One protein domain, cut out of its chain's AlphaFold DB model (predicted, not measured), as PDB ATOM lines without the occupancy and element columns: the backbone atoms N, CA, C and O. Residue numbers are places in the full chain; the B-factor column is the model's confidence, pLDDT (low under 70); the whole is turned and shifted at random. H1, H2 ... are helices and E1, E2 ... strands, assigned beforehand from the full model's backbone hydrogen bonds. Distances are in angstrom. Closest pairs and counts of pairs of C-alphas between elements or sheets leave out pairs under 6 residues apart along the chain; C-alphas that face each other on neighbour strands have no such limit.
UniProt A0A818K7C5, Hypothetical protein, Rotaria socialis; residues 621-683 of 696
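AT A GLANCE: This is residues 621 to 683 of the 696 residues of the protein "Hypothetical protein" of Rotaria socialis (UniProt A0A818K7C5). This is a loose corner: the three-stranded sheet E1, E2, E5 makes one arm and the hairpin E3 and E4 the other, with E4 running on into E5 at 90 degrees. Unnamed residues 621 to 634 lead in past E3 to little H1. The printed part has 63 residues, with one named helix and five named strands in the order H1, E1, E2, E3, E4, E5; the class is mostly strand, by the 28 residues in named elements, which are under half of the 63. The antiparallel order is E1 - E2 - E5; radius of gyration of the C-alphas 14.8 A, spans 37 by 30 by 17 A.

HOW THE PARTS SIT: H1, residues 635 to 638, is too short for an O i to N i+4 pair; its one O i to N i+3 pair is within range. Hairpin E1, 643 to 647, and E2, 652 to 656, has N 644 and O 655 at 2.8 A. In hairpin E3, 665 to 668, and E4, 671 to 676, find N 666 and O 675 at 2.9 A. E5, 679 to 682, is antiparallel to E2, N 654 and O 680 at 2.8 A.

IN THESE COORDINATES: Find C-alpha 635 at (197.583, 236.541, 275.809), where H1 begins; E2 spans 13.7 A, E1 12.9 A. E5 ends at C-alpha 682, (176.628, 227.392, 283.549).

THE WHOLE: The farthest C-alphas, Ala 621 and Ala 661, are 43.6 A apart. The printed part has no cut; residues 621 to 626 and 649 to 650 are under pLDDT 70.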
ATOM      1  N   ALA A 621     176.700 244.636 303.481       42.44
ATOM      2  CA  ALA A 621     176.999 245.265 304.772       42.44
ATOM      3  C   ALA A 621     178.092 244.552 305.601       42.44
ATOM      4  O   ALA A 621     178.723 245.173 306.453       42.44
ATOM      5  N   CYS A 622     178.328 243.261 305.361       43.97
ATOM      6  CA  CYS A 622     179.379 242.460 305.992       43.97
ATOM      7  C   CYS A 622     180.646 242.365 305.127       43.97
ATOM      8  O   CYS A 622     181.613 241.714 305.525       43.97
ATOM      9  N   THR A 623     180.654 242.985 303.940       47.19
ATOM     10  CA  THR A 623     181.833 242.994 303.074       47.19
ATOM     11  C   THR A 623     182.859 243.993 303.589       47.19
ATOM     12  O   THR A 623     182.545 245.119 303.976       47.19
ATOM     13  N   VAL A 624     184.119 243.576 303.599       49.69
ATOM     14  CA  VAL A 624     185.237 244.465 303.902       49.69
ATOM     15  C   VAL A 624     185.785 244.961 302.578       49.69
ATOM     16  O   VAL A 624     186.175 244.156 301.731       49.69
ATOM     17  N   TYR A 625     185.845 246.282 302.400       63.84
ATOM     18  CA  TYR A 625     186.550 246.843 301.256       63.84
ATOM     19  C   TYR A 625     188.016 246.416 301.319       63.84
ATOM     20  O   TYR A 625     188.765 246.817 302.213       63.84
ATOM     21  N   GLN A 626     188.426 245.613 300.345       63.12
ATOM     22  CA  GLN A 626     189.806 245.213 300.169       63.12
ATOM     23  C   GLN A 626     190.222 245.515 298.735       63.12
ATOM     24  O   GLN A 626     189.612 245.051 297.774       63.12
ATOM     25  N   SER A 627     191.263 246.334 298.592       72.81
ATOM     26  CA  SER A 627     191.843 246.626 297.287       72.81
ATOM     27  C   SER A 627     192.765 245.482 296.883       72.81
ATOM     28  O   SER A 627     193.738 245.183 297.578       72.81
ATOM     29  N   PHE A 628     192.455 244.854 295.754       83.38
ATOM     30  CA  PHE A 628     193.283 243.820 295.152       83.38
ATOM     31  C   PHE A 628     193.945 244.342 293.871       83.38
ATOM     32  O   PHE A 628     193.353 245.168 293.171       83.38
ATOM     33  N   PRO A 629     195.158 243.865 293.523       84.81
ATOM     34  CA  PRO A 629     195.738 244.127 292.210       84.81
ATOM     35  C   PRO A 629     194.760 243.702 291.105       84.81
ATOM     36  O   PRO A 629     194.074 242.698 291.280       84.81
ATOM     37  N   PRO A 630     194.685 244.404 289.966       88.56
ATOM     38  CA  PRO A 630     193.829 243.976 288.864       88.56
ATOM     39  C   PRO A 630     194.260 242.599 288.349       88.56
ATOM     40  O   PRO A 630     195.444 242.251 288.404       88.56
ATOM     41  N   PHE A 631     193.308 241.830 287.822       93.06
ATOM     42  CA  PHE A 631     193.636 240.593 287.125       93.06
ATOM     43  C   PHE A 631     194.519 240.879 285.906       93.06
ATOM     44  O   PHE A 631     194.251 241.788 285.119       93.06
ATOM     45  N   GLN A 632     195.565 240.077 285.737       93.12
ATOM     46  CA  GLN A 632     196.413 240.059 284.554       93.12
ATOM     47  C   GLN A 632     196.239 238.716 283.856       93.12
ATOM     48  O   GLN A 632     196.695 237.691 284.361       93.12
ATOM     49  N   PHE A 633     195.576 238.733 282.703       94.25
ATOM     50  CA  PHE A 633     195.312 237.551 281.890       94.25
ATOM     51  C   PHE A 633     196.425 237.333 280.864       94.25
ATOM     52  O   PHE A 633     196.952 238.286 280.281       94.25
ATOM     53  N   SER A 634     196.786 236.074 280.618       92.56
ATOM     54  CA  SER A 634     197.753 235.723 279.585       92.56
ATOM     55  C   SER A 634     197.189 236.009 278.187       92.56
ATOM     56  O   SER A 634     195.973 235.953 277.986       92.56
ATOM     57  N   PRO A 635     198.040 236.259 277.173       90.50
ATOM     58  CA  PRO A 635     197.583 236.541 275.809       90.50
ATOM     59  C   PRO A 635     196.713 235.443 275.182       90.50
ATOM     60  O   PRO A 635     196.007 235.706 274.211       90.50
ATOM     61  N   ASN A 636     196.754 234.220 275.720       87.44
ATOM     62  CA  ASN A 636     195.950 233.099 275.240       87.44
ATOM     63  C   ASN A 636     194.447 233.291 275.506       87.44
ATOM     64  O   ASN A 636     193.653 232.708 274.778       87.44
ATOM     65  N   TYR A 637     194.058 234.145 276.464       87.50
ATOM     66  CA  TYR A 637     192.657 234.545 276.663       87.50
ATOM     67  C   TYR A 637     192.083 235.343 275.481       87.50
ATOM     68  O   TYR A 637     190.874 235.352 275.279       87.50
ATOM     69  N   ASN A 638     192.939 235.989 274.682       85.25
ATOM     70  CA  ASN A 638     192.531 236.784 273.519       85.25
ATOM     71  C   ASN A 638     192.587 235.989 272.205       85.25
ATOM     72  O   ASN A 638     192.478 236.567 271.124       85.25
ATOM     73  N   GLN A 639     192.813 234.679 272.283       83.75
ATOM     74  CA  GLN A 639     192.899 233.794 271.128       83.75
ATOM     75  C   GLN A 639     191.755 232.789 271.165       83.75
ATOM     76  O   GLN A 639     191.353 232.335 272.233       83.75
ATOM     77  N   THR A 640     191.254 232.405 269.994       84.62
ATOM     78  CA  THR A 640     190.271 231.324 269.882       84.62
ATOM     79  C   THR A 640     190.887 230.020 270.388       84.62
ATOM     80  O   THR A 640     191.960 229.624 269.936       84.62
ATOM     81  N   GLN A 641     190.203 229.361 271.322       83.06
ATOM     82  CA  GLN A 641     190.594 228.072 271.891       83.06
ATOM     83  C   GLN A 641     189.492 227.042 271.644       83.06
ATOM     84  O   GLN A 641     188.311 227.388 271.619       83.06
ATOM     85  N   ASP A 642     189.881 225.777 271.517       87.25
ATOM     86  CA  ASP A 642     188.928 224.672 271.436       87.25
ATOM     87  C   ASP A 642     188.477 224.254 272.839       87.25
ATOM     88  O   ASP A 642     189.299 224.007 273.732       87.25
ATOM     89  N   PHE A 643     187.164 224.127 273.020       90.06
ATOM     90  CA  PHE A 643     186.546 223.667 274.259       90.06
ATOM     91  C   PHE A 643     185.749 222.389 274.023       90.06
ATOM     92  O   PHE A 643     184.990 222.275 273.061       90.06
ATOM     93  N   LEU A 644     185.883 221.447 274.949       89.75
ATOM     94  CA  LEU A 644     184.992 220.307 275.064       89.75
ATOM     95  C   LEU A 644     183.792 220.711 275.921       89.75
ATOM     96  O   LEU A 644     183.933 220.922 277.127       89.75
ATOM     97  N   VAL A 645     182.618 220.806 275.298       90.38
ATOM     98  CA  VAL A 645     181.354 221.097 275.986       90.38
ATOM     99  C   VAL A 645     180.677 219.789 276.382       90.38
ATOM    100  O   VAL A 645     180.444 218.928 275.537       90.38
ATOM    101  N   THR A 646     180.371 219.638 277.668       86.75
ATOM    102  CA  THR A 646     179.762 218.437 278.247       86.75
ATOM    103  C   THR A 646     178.505 218.810 279.024       86.75
ATOM    104  O   THR A 646     178.559 219.636 279.935       86.75
ATOM    105  N   ASN A 647     177.385 218.170 278.684       82.56
ATOM    106  CA  ASN A 647     176.196 218.122 279.532       82.56
ATOM    107  C   ASN A 647     176.311 216.883 280.427       82.56
ATOM    108  O   ASN A 647     176.390 215.766 279.918       82.56
ATOM    109  N   ASN A 648     176.366 217.086 281.740       73.62
ATOM    110  CA  ASN A 648     176.558 216.017 282.722       73.62
ATOM    111  C   ASN A 648     175.255 215.596 283.430       73.62
ATOM    112  O   ASN A 648     175.321 214.886 284.425       73.62
ATOM    113  N   GLY A 649     174.093 216.047 282.948       68.94
ATOM    114  CA  GLY A 649     172.788 215.785 283.565       68.94
ATOM    115  C   GLY A 649     172.400 216.764 284.679       68.94
ATOM    116  O   GLY A 649     171.229 216.818 285.037       68.94
ATOM    117  N   HIS A 650     173.342 217.575 285.167       67.88
ATOM    118  CA  HIS A 650     173.129 218.555 286.240       67.88
ATOM    119  C   HIS A 650     173.438 219.998 285.810       67.88
ATOM    120  O   HIS A 650     172.988 220.937 286.451       67.88
ATOM    121  N   GLY A 651     174.194 220.174 284.724       73.19
ATOM    122  CA  GLY A 651     174.543 221.462 284.136       73.19
ATOM    123  C   GLY A 651     175.327 221.295 282.831       73.19
ATOM    124  O   GLY A 651     175.606 220.180 282.372       73.19
ATOM    125  N   ILE A 652     175.699 222.419 282.219       81.31
ATOM    126  CA  ILE A 652     176.581 222.446 281.044       81.31
ATOM    127  C   ILE A 652     177.938 222.976 281.487       81.31
ATOM    128  O   ILE A 652     178.032 224.057 282.064       81.31
ATOM    129  N   SER A 653     178.997 222.230 281.185       86.88
ATOM    130  CA  SER A 653     180.378 222.639 281.438       86.88
ATOM    131  C   SER A 653     181.185 222.678 280.146       86.88
ATOM    132  O   SER A 653     180.942 221.899 279.225       86.88
ATOM    133  N   ALA A 654     182.157 223.580 280.071       89.25
ATOM    134  CA  ALA A 654     183.097 223.689 278.966       89.25
ATOM    135  C   ALA A 654     184.527 223.637 279.510       89.25
ATOM    136  O   ALA A 654     184.924 224.463 280.331       89.25
ATOM    137  N   THR A 655     185.304 222.659 279.046       89.25
ATOM    138  CA  THR A 655     186.697 222.430 279.469       89.25
ATOM    139  C   THR A 655     187.642 222.703 278.304       89.25
ATOM    140  O   THR A 655     187.353 222.306 277.177       89.25
ATOM    141  N   GLN A 656     188.777 223.363 278.542       85.50
ATOM    142  CA  GLN A 656     189.742 223.652 277.474       85.50
ATOM    143  C   GLN A 656     190.387 222.350 276.955       85.50
ATOM    144  O   GLN A 656     191.027 221.626 277.715       85.50
ATOM    145  N   ALA A 657     190.268 222.059 275.655       82.06
ATOM    146  CA  ALA A 657     190.705 220.782 275.082       82.06
ATOM    147  C   ALA A 657     192.242 220.626 275.007       82.06
ATOM    148  O   ALA A 657     192.755 219.519 275.146       82.06
ATOM    149  N   ASN A 658     192.983 221.729 274.833       77.12
ATOM    150  CA  ASN A 658     194.445 221.745 274.635       77.12
ATOM    151  C   ASN A 658     195.203 222.542 275.718       77.12
ATOM    152  O   ASN A 658     196.217 223.191 275.438       77.12
ATOM    153  N   ALA A 659     194.723 222.492 276.962       75.81
ATOM    154  CA  ALA A 659     195.242 223.292 278.076       75.81
ATOM    155  C   ALA A 659     196.758 223.127 278.327       75.81
ATOM    156  O   ALA A 659     197.418 224.069 278.759       75.81
ATOM    157  N   SER A 660     197.335 221.960 278.017       76.88
ATOM    158  CA  SER A 660     198.767 221.676 278.204       76.88
ATOM    159  C   SER A 660     199.679 222.363 277.179       76.88
ATOM    160  O   SER A 660     200.851 222.585 277.467       76.88
ATOM    161  N   ALA A 661     199.168 222.670 275.981       78.50
ATOM    162  CA  ALA A 661     199.942 223.296 274.905       78.50
ATOM    163  C   ALA A 661     199.794 224.826 274.897       78.50
ATOM    164  O   ALA A 661     200.763 225.533 274.623       78.50
ATOM    165  N   TYR A 662     198.602 225.331 275.236       82.38
ATOM    166  CA  TYR A 662     198.282 226.762 275.248       82.38
ATOM    167  C   TYR A 662     197.530 227.138 276.531       82.38
ATOM    168  O   TYR A 662     196.321 227.378 276.504       82.38
ATOM    169  N   PRO A 663     198.220 227.184 277.683       87.69
ATOM    170  CA  PRO A 663     197.560 227.426 278.955       87.69
ATOM    171  C   PRO A 663     197.010 228.857 279.010       87.69
ATOM    172  O   PRO A 663     197.734 229.839 278.798       87.69
ATOM    173  N   MET A 664     195.717 228.984 279.297       92.25
ATOM    174  CA  MET A 664     195.102 230.256 279.664       92.25
ATOM    175  C   MET A 664     195.367 230.489 281.149       92.25
ATOM    176  O   MET A 664     194.866 229.747 281.991       92.25
ATOM    177  N   THR A 665     196.201 231.473 281.478       93.62
ATOM    178  CA  THR A 665     196.645 231.729 282.854       93.62
ATOM    179  C   THR A 665     196.351 233.153 283.282       93.62
ATOM    180  O   THR A 665     196.312 234.056 282.449       93.62
ATOM    181  N   HIS A 666     196.137 233.367 284.574       94.06
ATOM    182  CA  HIS A 666     195.943 234.695 285.137       94.06
ATOM    183  C   HIS A 666     196.609 234.841 286.507       94.06
ATOM    184  O   HIS A 666     196.855 233.862 287.211       94.06
ATOM    185  N   THR A 667     196.928 236.084 286.858       93.88
ATOM    186  CA  THR A 667     197.457 236.507 288.168       93.88
ATOM    187  C   THR A 667     196.688 237.741 288.648       93.88
ATOM    188  O   THR A 667     195.903 238.304 287.883       93.88
ATOM    189  N   GLY A 668     196.906 238.194 289.883       89.12
ATOM    190  CA  GLY A 668     196.202 239.356 290.438       89.12
ATOM    191  C   GLY A 668     194.825 238.994 291.003       89.12
ATOM    192  O   GLY A 668     194.553 237.837 291.300       89.12
ATOM    193  N   GLY A 669     193.974 239.989 291.242       85.00
ATOM    194  CA  GLY A 669     192.641 239.813 291.831       85.00
ATOM    195  C   GLY A 669     192.633 239.297 293.274       85.00
ATOM    196  O   GLY A 669     191.617 238.790 293.731       85.00
ATOM    197  N   GLY A 670     193.761 239.396 293.987       81.88
ATOM    198  CA  GLY A 670     193.913 238.861 295.345       81.88
ATOM    199  C   GLY A 670     194.367 237.403 295.401       81.88
ATOM    200  O   GLY A 670     194.520 236.862 296.491       81.88
ATOM    201  N   LEU A 671     194.626 236.784 294.245       86.25
ATOM    202  CA  LEU A 671     195.169 235.435 294.147       86.25
ATOM    203  C   LEU A 671     196.684 235.425 294.393       86.25
ATOM    204  O   LEU A 671     197.427 236.207 293.794       86.25
ATOM    205  N   ASP A 672     197.142 234.505 295.244       87.00
ATOM    206  CA  ASP A 672     198.567 234.281 295.503       87.00
ATOM    207  C   ASP A 672     199.128 233.237 294.527       87.00
ATOM    208  O   ASP A 672     199.075 232.029 294.765       87.00
ATOM    209  N   GLY A 673     199.603 233.714 293.374       91.06
ATOM    210  CA  GLY A 673     200.244 232.899 292.343       91.06
ATOM    211  C   GLY A 673     199.606 233.012 290.957       91.06
ATOM    212  O   GLY A 673     198.769 233.876 290.690       91.06
ATOM    213  N   THR A 674     200.043 232.128 290.058       92.56
ATOM    214  CA  THR A 674     199.521 232.018 288.690       92.56
ATOM    215  C   THR A 674     198.531 230.873 288.612       92.56
ATOM    216  O   THR A 674     198.894 229.718 288.832       92.56
ATOM    217  N   PHE A 675     197.298 231.193 288.244       92.69
ATOM    218  CA  PHE A 675     196.213 230.235 288.107       92.69
ATOM    219  C   PHE A 675     196.001 229.907 286.639       92.69
ATOM    220  O   PHE A 675     196.097 230.780 285.778       92.69
ATOM    221  N   GLN A 676     195.729 228.639 286.348       90.88
ATOM    222  CA  GLN A 676     195.381 228.177 285.013       90.88
ATOM    223  C   GLN A 676     193.875 227.939 284.945       90.88
ATOM    224  O   GLN A 676     193.313 227.263 285.803       90.88
ATOM    225  N   PHE A 677     193.231 228.481 283.915       87.56
ATOM    226  CA  PHE A 677     191.843 228.175 283.611       87.56
ATOM    227  C   PHE A 677     191.701 226.690 283.265       87.56
ATOM    228  O   PHE A 677     192.434 226.168 282.423       87.56
ATOM    229  N   THR A 678     190.742 226.026 283.900       82.62
ATOM    230  CA  THR A 678     190.459 224.602 283.699       82.62
ATOM    231  C   THR A 678     189.143 224.416 282.952       82.62
ATOM    232  O   THR A 678     189.124 223.879 281.842       82.62
ATOM    233  N   ASN A 679     188.046 224.899 283.530       86.38
ATOM    234  CA  ASN A 679     186.713 224.852 282.951       86.38
ATOM    235  C   ASN A 679     185.857 226.037 283.420       86.38
ATOM    236  O   ASN A 679     186.224 226.772 284.336       86.38
ATOM    237  N   PHE A 680     184.708 226.209 282.775       86.38
ATOM    238  CA  PHE A 680     183.580 226.945 283.335       86.38
ATOM    239  C   PHE A 680     182.329 226.075 283.238       86.38
ATOM    240  O   PHE A 680     182.260 225.158 282.416       86.38
ATOM    241  N   HIS A 681     181.340 226.365 284.069       84.25
ATOM    242  CA  HIS A 681     180.028 225.744 284.002       84.25
ATOM    243  C   HIS A 681     178.948 226.813 284.113       84.25
ATOM    244  O   HIS A 681     179.207 227.925 284.569       84.25
ATOM    245  N   ILE A 682     177.765 226.485 283.610       79.38
ATOM    246  CA  ILE A 682     176.628 227.392 283.549       79.38
ATOM    247  C   ILE A 682     175.496 226.753 284.334       79.38
ATOM    248  O   ILE A 682     175.136 225.603 284.072       79.38
ATOM    249  N   HIS A 683     174.934 227.539 285.244       73.50
ATOM    250  CA  HIS A 683     173.681 227.257 285.927       73.50
ATOM    251  C   HIS A 683     172.599 228.170 285.371       73.50
ATOM    252  O   HIS A 683     172.873 229.292 284.943       73.50
TER     253      HIS A 683